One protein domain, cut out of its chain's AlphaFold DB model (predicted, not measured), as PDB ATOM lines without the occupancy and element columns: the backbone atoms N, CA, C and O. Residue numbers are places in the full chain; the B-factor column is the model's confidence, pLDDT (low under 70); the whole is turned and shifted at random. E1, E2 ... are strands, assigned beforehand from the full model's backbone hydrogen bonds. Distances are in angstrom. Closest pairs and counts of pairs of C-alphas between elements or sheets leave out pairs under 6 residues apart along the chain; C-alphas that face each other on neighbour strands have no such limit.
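Overview. This is residues 286 to 367 of the 385 residues of the protein "Peptidylprolyl isomerase" of Verrucomicrobiaceae bacterium (UniProt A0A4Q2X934). One antiparallel sheet of seven strands folds back on itself and curls like part of a barrel: E1, E2 and E3 make one wall, E5, E6 and E7 make the facing wall, and E4 is the hinge between them. The curl stays open, with edge strands E1 and E7 coming near each other at Met 286 and Ile 359 but not pairing as neighbours. The printed part has 82 residues, no named helix and seven strands, E1 to E7, which follow the same order along the chain and across the sheet; the class is all strand. It is compact, with a radius of gyration of the C-alphas of 12.2 A, and spans 35 by 28 by 26 A.

Along the chain. Find C-alpha 286 at (43.977, -44.274, -7.456); here E1 begins and runs over residues 286 to 290. E2 is residues 294 to 300, 19.7 A long, and E3 is residues 306 to 311, 16.2 A long. Look next at E4, residues 319 to 328, which measures 24.8 A and bends by 60 degrees at residue 325. E5, residues 332 to 339, runs 22.6 A. The longest strand by residues, E6, starts at C-alpha 343 at (59.317, -43.031, 1.724) and covers residues 343 to 355, 29.4 A, bending by 94 degrees at residue 352. E7, residues 358 to 365, bends by 76 degrees at residue 361 and ends at C-alpha 365 at (53.080, -35.359, -5.041), 18.5 A from its first C-alpha.

Arrangement. The strands form a meander, each the antiparallel neighbour of the one before, and each successive pair is a hairpin. Between E1 and E2, look at N 288 and O 296, 2.8 A apart; between E2 and E3, at N 299 and O 308, 2.8 A. E3 and E4 stand at 118 degrees, with N 309 and O 319 at 2.8 A. The pairing of E4 is staggered: residues 319 to 322 pair with E3 and residues 322 to 328 with E5, where N 324 and O 336 are 2.7 A apart. Between E5 and E6, N 333 and O 349 are at 2.7 A; between E6 and E7, N 350 and O 362 are at 2.7 A. This is a folded sheet, one sheet bent back into two leaves that face each other, with 35 pairs of C-alphas within 11 A. The closest C-alphas of E1 and E7, those of Met 286 and Ile 359, are 6.6 A apart, while E2 and E6, for instance, are apart.

Size, cuts and confidence. The two C-alphas farthest apart, those of Gly 316 and Ala 330, are 36.1 A apart. The printed part has no cut, and no link is long. Mean pLDDT of the printed part is 76.1; look for values under 70 at residues 291 to 292, 340 to 345 and 352 to 367.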
ATOM      1  N   MET A 286      43.504 -45.566  -6.962       80.25
ATOM      2  CA  MET A 286      43.977 -44.274  -7.456       80.25
ATOM      3  C   MET A 286      45.154 -44.510  -8.396       80.25
ATOM      4  O   MET A 286      46.173 -45.057  -7.985       80.25
ATOM      5  N   LEU A 287      45.010 -44.118  -9.659       79.75
ATOM      6  CA  LEU A 287      46.095 -44.167 -10.634       79.75
ATOM      7  C   LEU A 287      46.784 -42.805 -10.663       79.75
ATOM      8  O   LEU A 287      46.126 -41.794 -10.898       79.75
ATOM      9  N   LEU A 288      48.088 -42.792 -10.408       75.62
ATOM     10  CA  LEU A 288      48.897 -41.587 -10.475       75.62
ATOM     11  C   LEU A 288      49.686 -41.544 -11.775       75.62
ATOM     12  O   LEU A 288      50.394 -42.508 -12.067       75.62
ATOM     13  N   ASP A 289      49.618 -40.434 -12.504       70.88
ATOM     14  CA  ASP A 289      50.438 -40.201 -13.691       70.88
ATOM     15  C   ASP A 289      51.762 -39.561 -13.262       70.88
ATOM     16  O   ASP A 289      51.823 -38.438 -12.761       70.88
ATOM     17  N   ILE A 290      52.842 -40.313 -13.435       70.75
ATOM     18  CA  ILE A 290      54.215 -39.911 -13.148       70.75
ATOM     19  C   ILE A 290      54.911 -39.599 -14.481       70.75
ATOM     20  O   ILE A 290      54.547 -40.079 -15.556       70.75
ATOM     21  N   PHE A 291      55.942 -38.762 -14.422       62.25
ATOM     22  CA  PHE A 291      56.761 -38.366 -15.562       62.25
ATOM     23  C   PHE A 291      57.065 -39.474 -16.584       62.25
ATOM     24  O   PHE A 291      57.573 -40.540 -16.240       62.25
ATOM     25  N   GLY A 292      56.876 -39.156 -17.868       63.81
ATOM     26  CA  GLY A 292      57.341 -39.986 -18.984       63.81
ATOM     27  C   GLY A 292      56.490 -41.230 -19.252       63.81
ATOM     28  O   GLY A 292      57.058 -42.281 -19.543       63.81
ATOM     29  N   ASN A 293      55.157 -41.114 -19.170       70.25
ATOM     30  CA  ASN A 293      54.183 -42.211 -19.332       70.25
ATOM     31  C   ASN A 293      54.314 -43.319 -18.273       70.25
ATOM     32  O   ASN A 293      54.023 -44.489 -18.532       70.25
ATOM     33  N   GLN A 294      54.800 -42.969 -17.087       75.75
ATOM     34  CA  GLN A 294      54.926 -43.894 -15.972       75.75
ATOM     35  C   GLN A 294      53.729 -43.706 -15.055       75.75
ATOM     36  O   GLN A 294      53.254 -42.589 -14.911       75.75
ATOM     37  N   THR A 295      53.246 -44.759 -14.410       80.38
ATOM     38  CA  THR A 295      52.120 -44.624 -13.486       80.38
ATOM     39  C   THR A 295      52.376 -45.342 -12.176       80.38
ATOM     40  O   THR A 295      53.131 -46.314 -12.121       80.38
ATOM     41  N   LEU A 296      51.763 -44.850 -11.101       79.56
ATOM     42  CA  LEU A 296      51.716 -45.523  -9.808       79.56
ATOM     43  C   LEU A 296      50.260 -45.804  -9.460       79.56
ATOM     44  O   LEU A 296      49.495 -44.889  -9.173       79.56
ATOM     45  N   LEU A 297      49.875 -47.074  -9.500       85.56
ATOM     46  CA  LEU A 297      48.552 -47.522  -9.090       85.56
ATOM     47  C   LEU A 297      48.550 -47.784  -7.583       85.56
ATOM     48  O   LEU A 297      49.327 -48.603  -7.100       85.56
ATOM     49  N   LEU A 298      47.674 -47.105  -6.850       85.75
ATOM     50  CA  LEU A 298      47.436 -47.298  -5.424       85.75
ATOM     51  C   LEU A 298      46.101 -48.013  -5.227       85.75
ATOM     52  O   LEU A 298      45.047 -47.427  -5.461       85.75
ATOM     53  N   GLU A 299      46.137 -49.259  -4.772       89.62
ATOM     54  CA  GLU A 299      44.952 -50.071  -4.486       89.62
ATOM     55  C   GLU A 299      44.734 -50.140  -2.977       89.62
ATOM     56  O   GLU A 299      45.512 -50.759  -2.246       89.62
ATOM     57  N   PHE A 300      43.681 -49.484  -2.498       88.81
ATOM     58  CA  PHE A 300      43.347 -49.430  -1.084       88.81
ATOM     59  C   PHE A 300      42.571 -50.679  -0.658       88.81
ATOM     60  O   PHE A 300      41.688 -51.174  -1.357       88.81
ATOM     61  N   ASN A 301      42.872 -51.175   0.537       91.81
ATOM     62  CA  ASN A 301      42.194 -52.322   1.128       91.81
ATOM     63  C   ASN A 301      40.771 -51.972   1.621       91.81
ATOM     64  O   ASN A 301      40.308 -50.833   1.529       91.81
ATOM     65  N   ALA A 302      40.095 -52.942   2.242       91.56
ATOM     66  CA  ALA A 302      38.746 -52.767   2.781       91.56
ATOM     67  C   ALA A 302      38.614 -51.711   3.894       91.56
ATOM     68  O   ALA A 302      37.504 -51.245   4.139       91.56
ATOM     69  N   SER A 303      39.706 -51.319   4.566       89.31
ATOM     70  CA  SER A 303      39.672 -50.221   5.541       89.31
ATOM     71  C   SER A 303      39.914 -48.852   4.905       89.31
ATOM     72  O   SER A 303      39.566 -47.842   5.509       89.31
ATOM     73  N   GLY A 304      40.512 -48.790   3.711       87.38
ATOM     74  CA  GLY A 304      40.897 -47.535   3.059       87.38
ATOM     75  C   GLY A 304      42.127 -46.865   3.675       87.38
ATOM     76  O   GLY A 304      42.481 -45.760   3.276       87.38
ATOM     77  N   THR A 305      42.778 -47.506   4.650       91.25
ATOM     78  CA  THR A 305      43.900 -46.931   5.416       91.25
ATOM     79  C   THR A 305      45.251 -47.549   5.066       91.25
ATOM     80  O   THR A 305      46.272 -47.156   5.619       91.25
ATOM     81  N   ALA A 306      45.274 -48.537   4.178       92.69
ATOM     82  CA  ALA A 306      46.480 -49.193   3.695       92.69
ATOM     83  C   ALA A 306      46.201 -49.820   2.332       92.69
ATOM     84  O   ALA A 306      45.045 -49.934   1.919       92.69
ATOM     85  N   GLY A 307      47.247 -50.266   1.652       93.12
ATOM     86  CA  GLY A 307      47.079 -50.846   0.335       93.12
ATOM     87  C   GLY A 307      48.364 -51.337  -0.298       93.12
ATOM     88  O   GLY A 307      49.403 -51.466   0.358       93.12
ATOM     89  N   ILE A 308      48.259 -51.601  -1.593       92.19
ATOM     90  CA  ILE A 308      49.361 -51.999  -2.456       92.19
ATOM     91  C   ILE A 308      49.598 -50.907  -3.495       92.19
ATOM     92  O   ILE A 308      48.660 -50.393  -4.098       92.19
ATOM     93  N   ALA A 309      50.861 -50.537  -3.672       86.75
ATOM     94  CA  ALA A 309      51.323 -49.608  -4.684       86.75
ATOM     95  C   ALA A 309      52.068 -50.379  -5.784       86.75
ATOM     96  O   ALA A 309      53.047 -51.075  -5.494       86.75
ATOM     97  N   THR A 310      51.630 -50.231  -7.032       87.50
ATOM     98  CA  THR A 310      52.208 -50.895  -8.208       87.50
ATOM     99  C   THR A 310      52.713 -49.844  -9.187       87.50
ATOM    100  O   THR A 310      51.935 -49.076  -9.750       87.50
ATOM    101  N   TYR A 311      54.029 -49.796  -9.379       85.19
ATOM    102  CA  TYR A 311      54.676 -48.887 -10.321       85.19
ATOM    103  C   TYR A 311      54.737 -49.523 -11.710       85.19
ATOM    104  O   TYR A 311      55.156 -50.672 -11.847       85.19
ATOM    105  N   SER A 312      54.342 -48.788 -12.750       84.75
ATOM    106  CA  SER A 312      54.165 -49.341 -14.098       84.75
ATOM    107  C   SER A 312      55.443 -49.899 -14.729       84.75
ATOM    108  O   SER A 312      55.356 -50.754 -15.605       84.75
ATOM    109  N   GLN A 313      56.618 -49.448 -14.281       83.44
ATOM    110  CA  GLN A 313      57.906 -49.973 -14.748       83.44
ATOM    111  C   GLN A 313      58.322 -51.263 -14.030       83.44
ATOM    112  O   GLN A 313      59.135 -52.012 -14.554       83.44
ATOM    113  N   GLU A 314      57.743 -51.554 -12.862       83.94
ATOM    114  CA  GLU A 314      58.071 -52.721 -12.034       83.94
ATOM    115  C   GLU A 314      56.790 -53.462 -11.587       83.94
ATOM    116  O   GLU A 314      56.550 -53.643 -10.388       83.94
ATOM    117  N   PRO A 315      55.930 -53.917 -12.523       83.94
ATOM    118  CA  PRO A 315      54.611 -54.470 -12.196       83.94
ATOM    119  C   PRO A 315      54.669 -55.768 -11.374       83.94
ATOM    120  O   PRO A 315      53.696 -56.129 -10.718       83.94
ATOM    121  N   GLY A 316      55.802 -56.479 -11.393       86.19
ATOM    122  CA  GLY A 316      56.031 -57.688 -10.597       86.19
ATOM    123  C   GLY A 316      56.520 -57.433  -9.167       86.19
ATOM    124  O   GLY A 316      56.729 -58.396  -8.433       86.19
ATOM    125  N   ASN A 317      56.721 -56.171  -8.770       83.88
ATOM    126  CA  ASN A 317      57.270 -55.799  -7.465       83.88
ATOM    127  C   ASN A 317      56.354 -54.817  -6.702       83.88
ATOM    128  O   ASN A 317      56.745 -53.678  -6.421       83.88
ATOM    129  N   PRO A 318      55.115 -55.228  -6.372       86.06
ATOM    130  CA  PRO A 318      54.193 -54.393  -5.617       86.06
ATOM    131  C   PRO A 318      54.743 -54.084  -4.223       86.06
ATOM    132  O   PRO A 318      55.311 -54.941  -3.544       86.06
ATOM    133  N   THR A 319      54.528 -52.856  -3.763       86.88
ATOM    134  CA  THR A 319      54.994 -52.395  -2.455       86.88
ATOM    135  C   THR A 319      53.810 -52.053  -1.557       86.88
ATOM    136  O   THR A 319      52.919 -51.304  -1.945       86.88
ATOM    137  N   ALA A 320      53.811 -52.554  -0.322       90.12
ATOM    138  CA  ALA A 320      52.795 -52.180   0.657       90.12
ATOM    139  C   ALA A 320      52.941 -50.714   1.103       90.12
ATOM    140  O   ALA A 320      54.053 -50.199   1.280       90.12
ATOM    141  N   PHE A 321      51.807 -50.061   1.342       88.12
ATOM    142  CA  PHE A 321      51.756 -48.711   1.887       88.12
ATOM    143  C   PHE A 321      50.728 -48.585   3.013       88.12
ATOM    144  O   PHE A 321      49.775 -49.359   3.112       88.12
ATOM    145  N   GLN A 322      50.929 -47.577   3.855       90.94
ATOM    146  CA  GLN A 322      50.006 -47.144   4.900       90.94
ATOM    147  C   GLN A 322      49.579 -45.703   4.627       90.94
ATOM    148  O   GLN A 322      50.408 -44.871   4.266       90.94
ATOM    149  N   LEU A 323      48.300 -45.394   4.809       87.31
ATOM    150  CA  LEU A 323      47.787 -44.029   4.788       87.31
ATOM    151  C   LEU A 323      47.967 -43.429   6.186       87.31
ATOM    152  O   LEU A 323      47.189 -43.697   7.097       87.31
ATOM    153  N   ASN A 324      49.018 -42.635   6.355       84.88
ATOM    154  CA  ASN A 324      49.349 -41.974   7.612       84.88
ATOM    155  C   ASN A 324      48.347 -40.861   7.961       84.88
ATOM    156  O   ASN A 324      47.994 -40.682   9.125       84.88
ATOM    157  N   SER A 325      47.867 -40.111   6.965       83.69
ATOM    158  CA  SER A 325      46.786 -39.143   7.167       83.69
ATOM    159  C   SER A 325      45.953 -38.906   5.912       83.69
ATOM    160  O   SER A 325      46.424 -39.076   4.786       83.69
ATOM    161  N   TYR A 326      44.706 -38.491   6.136       83.88
ATOM    162  CA  TYR A 326      43.757 -38.065   5.117       83.88
ATOM    163  C   TYR A 326      43.000 -36.828   5.594       83.88
ATOM    164  O   TYR A 326      42.430 -36.832   6.685       83.88
ATOM    165  N   THR A 327      42.954 -35.803   4.748       80.94
ATOM    166  CA  THR A 327      42.147 -34.604   4.966       80.94
ATOM    167  C   THR A 327      41.304 -34.349   3.725       80.94
ATOM    168  O   THR A 327      41.845 -33.989   2.680       80.94
ATOM    169  N   GLY A 328      39.991 -34.536   3.839       78.31
ATOM    170  CA  GLY A 328      39.035 -34.144   2.806       78.31
ATOM    171  C   GLY A 328      38.743 -32.641   2.831       78.31
ATOM    172  O   GLY A 328      38.777 -32.008   3.884       78.31
ATOM    173  N   SER A 329      38.442 -32.096   1.660       80.06
ATOM    174  CA  SER A 329      37.911 -30.755   1.400       80.06
ATOM    175  C   SER A 329      36.739 -30.894   0.414       80.06
ATOM    176  O   SER A 329      36.358 -32.006   0.082       80.06
ATOM    177  N   ALA A 330      36.148 -29.808  -0.080       82.81
ATOM    178  CA  ALA A 330      35.009 -29.906  -0.998       82.81
ATOM    179  C   ALA A 330      35.359 -30.620  -2.319       82.81
ATOM    180  O   ALA A 330      34.816 -31.680  -2.627       82.81
ATOM    181  N   TYR A 331      36.320 -30.063  -3.060       84.56
ATOM    182  CA  TYR A 331      36.762 -30.554  -4.375       84.56
ATOM    183  C   TYR A 331      38.166 -31.145  -4.343       84.56
ATOM    184  O   TYR A 331      38.801 -31.306  -5.374       84.56
ATOM    185  N   ALA A 332      38.710 -31.419  -3.161       81.56
ATOM    186  CA  ALA A 332      40.057 -31.944  -3.040       81.56
ATOM    187  C   ALA A 332      40.212 -32.809  -1.797       81.56
ATOM    188  O   ALA A 332      39.432 -32.733  -0.853       81.56
ATOM    189  N   ALA A 333      41.284 -33.581  -1.758       81.44
ATOM    190  CA  ALA A 333      41.761 -34.232  -0.565       81.44
ATOM    191  C   ALA A 333      43.284 -34.251  -0.515       81.44
ATOM    192  O   ALA A 333      43.960 -34.279  -1.539       81.44
ATOM    193  N   THR A 334      43.830 -34.274   0.694       81.00
ATOM    194  CA  THR A 334      45.257 -34.490   0.931       81.00
ATOM    195  C   THR A 334      45.459 -35.837   1.605       81.00
ATOM    196  O   THR A 334      44.824 -36.121   2.617       81.00
ATOM    197  N   LEU A 335      46.352 -36.652   1.058       83.62
ATOM    198  CA  LEU A 335      46.760 -37.949   1.577       83.62
ATOM    199  C   LEU A 335      48.245 -37.892   1.933       83.62
ATOM    200  O   LEU A 335      49.040 -37.340   1.176       83.62
ATOM    201  N   VAL A 336      48.642 -38.493   3.049       82.88
ATOM    202  CA  VAL A 336      50.051 -38.772   3.353       82.88
ATOM    203  C   VAL A 336      50.213 -40.275   3.427       82.88
ATOM    204  O   VAL A 336      49.695 -40.917   4.336       82.88
ATOM    205  N   ILE A 337      50.914 -40.835   2.455       81.06
ATOM    206  CA  ILE A 337      51.189 -42.257   2.329       81.06
ATOM    207  C   ILE A 337      52.612 -42.525   2.797       81.06
ATOM    208  O   ILE A 337      53.542 -41.807   2.446       81.06
ATOM    209  N   GLN A 338      52.788 -43.581   3.579       77.69
ATOM    210  CA  GLN A 338      54.085 -44.043   4.029       77.69
ATOM    211  C   GLN A 338      54.331 -45.458   3.524       77.69
ATOM    212  O   GLN A 338      53.497 -46.351   3.674       77.69
ATOM    213  N   SER A 339      55.505 -45.665   2.946       71.69
ATOM    214  CA  SER A 339      55.968 -46.978   2.528       71.69
ATOM    215  C   SER A 339      57.448 -47.136   2.846       71.69
ATOM    216  O   SER A 339      58.214 -46.176   2.766       71.69
ATOM    217  N   SER A 340      57.862 -48.360   3.181       64.25
ATOM    218  CA  SER A 340      59.270 -48.669   3.440       64.25
ATOM    219  C   SER A 340      60.163 -48.426   2.222       64.25
ATOM    220  O   SER A 340      61.330 -48.095   2.404       64.25
ATOM    221  N   ASN A 341      59.624 -48.557   1.001       57.84
ATOM    222  CA  ASN A 341      60.413 -48.454  -0.233       57.84
ATOM    223  C   ASN A 341      60.203 -47.125  -0.978       57.84
ATOM    224  O   ASN A 341      61.081 -46.724  -1.733       57.84
ATOM    225  N   LEU A 342      59.068 -46.440  -0.774       56.44
ATOM    226  CA  LEU A 342      58.762 -45.157  -1.435       56.44
ATOM    227  C   LEU A 342      59.021 -43.932  -0.540       56.44
ATOM    228  O   LEU A 342      58.995 -42.805  -1.022       56.44
ATOM    229  N   GLY A 343      59.254 -44.129   0.761       62.81
ATOM    230  CA  GLY A 343      59.317 -43.031   1.724       62.81
ATOM    231  C   GLY A 343      57.930 -42.457   2.042       62.81
ATOM    232  O   GLY A 343      56.922 -43.166   1.990       62.81
ATOM    233  N   SER A 344      57.887 -41.180   2.434       67.06
ATOM    234  CA  SER A 344      56.636 -40.456   2.698       67.06
ATOM    235  C   SER A 344      56.201 -39.704   1.446       67.06
ATOM    236  O   SER A 344      56.856 -38.750   1.040       67.06
ATOM    237  N   LEU A 345      55.066 -40.096   0.884       69.88
ATOM    238  CA  LEU A 345      54.447 -39.512  -0.296       69.88
ATOM    239  C   LEU A 345      53.247 -38.666   0.139       69.88
ATOM    240  O   LEU A 345      52.306 -39.199   0.723       69.88
ATOM    241  N   ARG A 346      53.239 -37.360  -0.131       73.31
ATOM    242  CA  ARG A 346      52.053 -36.527   0.122       73.31
ATOM    243  C   ARG A 346      51.353 -36.228  -1.184       73.31
ATOM    244  O   ARG A 346      51.949 -35.590  -2.036       73.31
ATOM    245  N   ILE A 347      50.103 -36.658  -1.305       74.56
ATOM    246  CA  ILE A 347      49.284 -36.478  -2.498       74.56
ATOM    247  C   ILE A 347      48.200 -35.445  -2.210       74.56
ATOM    248  O   ILE A 347      47.409 -35.644  -1.292       74.56
ATOM    249  N   ARG A 348      48.099 -34.378  -3.003       76.62
ATOM    250  CA  ARG A 348      46.879 -33.562  -3.074       76.62
ATOM    251  C   ARG A 348      46.087 -34.000  -4.295       76.62
ATOM    252  O   ARG A 348      46.532 -33.718  -5.395       76.62
ATOM    253  N   ALA A 349      44.959 -34.675  -4.103       76.44
ATOM    254  CA  ALA A 349      44.027 -35.053  -5.160       76.44
ATOM    255  C   ALA A 349      42.944 -33.977  -5.289       76.44
ATOM    256  O   ALA A 349      42.269 -33.685  -4.310       76.44
ATOM    257  N   VAL A 350      42.787 -33.375  -6.459       76.38
ATOM    258  CA  VAL A 350      41.646 -32.528  -6.824       76.38
ATOM    259  C   VAL A 350      40.645 -33.398  -7.557       76.38
ATOM    260  O   VAL A 350      41.052 -34.262  -8.316       76.38
ATOM    261  N   LEU A 351      39.365 -33.226  -7.276       75.56
ATOM    262  CA  LEU A 351      38.318 -34.184  -7.582       75.56
ATOM    263  C   LEU A 351      37.318 -33.558  -8.542       75.56
ATOM    264  O   LEU A 351      36.693 -32.553  -8.213       75.56
ATOM    265  N   ASP A 352      37.141 -34.212  -9.686       66.50
ATOM    266  CA  ASP A 352      36.259 -33.766 -10.765       66.50
ATOM    267  C   ASP A 352      34.981 -34.621 -10.823       66.50
ATOM    268  O   ASP A 352      33.929 -34.155 -11.273       66.50
ATOM    269  N   GLY A 353      35.039 -35.859 -10.307       65.44
ATOM    270  CA  GLY A 353      33.883 -36.739 -10.122       65.44
ATOM    271  C   GLY A 353      34.213 -38.059  -9.415       65.44
ATOM    272  O   GLY A 353      35.374 -38.410  -9.211       65.44
ATOM    273  N   GLU A 354      33.180 -38.837  -9.091       59.62
ATOM    274  CA  GLU A 354      33.319 -40.226  -8.632       59.62
ATOM    275  C   GLU A 354      32.651 -41.195  -9.626       59.62
ATOM    276  O   GLU A 354      31.547 -40.938 -10.107       59.62
ATOM    277  N   LYS A 355      33.305 -42.327  -9.928       57.44
ATOM    278  CA  LYS A 355      32.716 -43.453 -10.682       57.44
ATOM    279  C   LYS A 355      33.056 -44.766  -9.983       57.44
ATOM    280  O   LYS A 355      34.224 -45.133  -9.961       57.44
ATOM    281  N   GLU A 356      32.061 -45.488  -9.468       62.16
ATOM    282  CA  GLU A 356      32.216 -46.780  -8.765       62.16
ATOM    283  C   GLU A 356      33.426 -46.830  -7.802       62.16
ATOM    284  O   GLU A 356      33.342 -46.316  -6.689       62.16
ATOM    285  N   LEU A 357      34.547 -47.438  -8.219       56.31
ATOM    286  CA  LEU A 357      35.774 -47.631  -7.427       56.31
ATOM    287  C   LEU A 357      36.880 -46.598  -7.722       56.31
ATOM    288  O   LEU A 357      37.965 -46.669  -7.141       56.31
ATOM    289  N   HIS A 358      36.617 -45.645  -8.619       51.06
ATOM    290  CA  HIS A 358      37.576 -44.670  -9.126       51.06
ATOM    291  C   HIS A 358      37.223 -43.246  -8.712       51.06
ATOM    292  O   HIS A 358      36.069 -42.806  -8.747       51.06
ATOM    293  N   ILE A 359      38.270 -42.509  -8.370       57.41
ATOM    294  CA  ILE A 359      38.223 -41.079  -8.110       57.41
ATOM    295  C   ILE A 359      38.749 -40.397  -9.369       57.41
ATOM    296  O   ILE A 359      39.887 -40.644  -9.766       57.41
ATOM    297  N   LEU A 360      37.902 -39.605 -10.023       54.56
ATOM    298  CA  LEU A 360      38.298 -38.820 -11.187       54.56
ATOM    299  C   LEU A 360      38.861 -37.501 -10.688       54.56
ATOM    300  O   LEU A 360      38.211 -36.819  -9.893       54.56
ATOM    301  N   GLY A 361      40.068 -37.163 -11.121       57.56
ATOM    302  CA  GLY A 361      40.744 -36.011 -10.567       57.56
ATOM    303  C   GLY A 361      42.197 -35.855 -10.980       57.56
ATOM    304  O   GLY A 361      42.830 -36.790 -11.474       57.56
ATOM    305  N   THR A 362      42.741 -34.670 -10.730       62.31
ATOM    306  CA  THR A 362      44.175 -34.379 -10.866       62.31
ATOM    307  C   THR A 362      44.880 -34.547  -9.526       62.31
ATOM    308  O   THR A 362      44.244 -34.508  -8.476       62.31
ATOM    309  N   HIS A 363      46.195 -34.764  -9.508       65.81
ATOM    310  CA  HIS A 363      46.915 -34.909  -8.243       65.81
ATOM    311  C   HIS A 363      48.350 -34.377  -8.285       65.81
ATOM    312  O   HIS A 363      48.984 -34.346  -9.333       65.81
ATOM    313  N   ASN A 364      48.873 -33.976  -7.122       61.06
ATOM    314  CA  ASN A 364      50.260 -33.533  -6.943       61.06
ATOM    315  C   ASN A 364      50.943 -34.323  -5.821       61.06
ATOM    316  O   ASN A 364      50.308 -34.566  -4.799       61.06
ATOM    317  N   VAL A 365      52.217 -34.678  -6.011       57.69
ATOM    318  CA  VAL A 365      53.080 -35.359  -5.041       57.69
ATOM    319  C   VAL A 365      54.182 -34.421  -4.504       57.69
ATOM    320  O   VAL A 365      55.046 -34.000  -5.276       57.69
ATOM    321  N   ASP A 366      54.245 -34.169  -3.186       48.31
ATOM    322  CA  ASP A 366      55.373 -33.424  -2.578       48.31
ATOM    323  C   ASP A 366      56.706 -34.207  -2.718       48.31
ATOM    324  O   ASP A 366      56.730 -35.421  -2.529       48.31
ATOM    325  N   GLN A 367      57.820 -33.483  -2.938       42.44
ATOM    326  CA  GLN A 367      59.226 -33.925  -3.153       42.44
ATOM    327  C   GLN A 367      59.713 -34.088  -4.606       42.44
ATOM    328  O   GLN A 367      60.910 -34.289  -4.819       42.44
TER     329      GLN A 367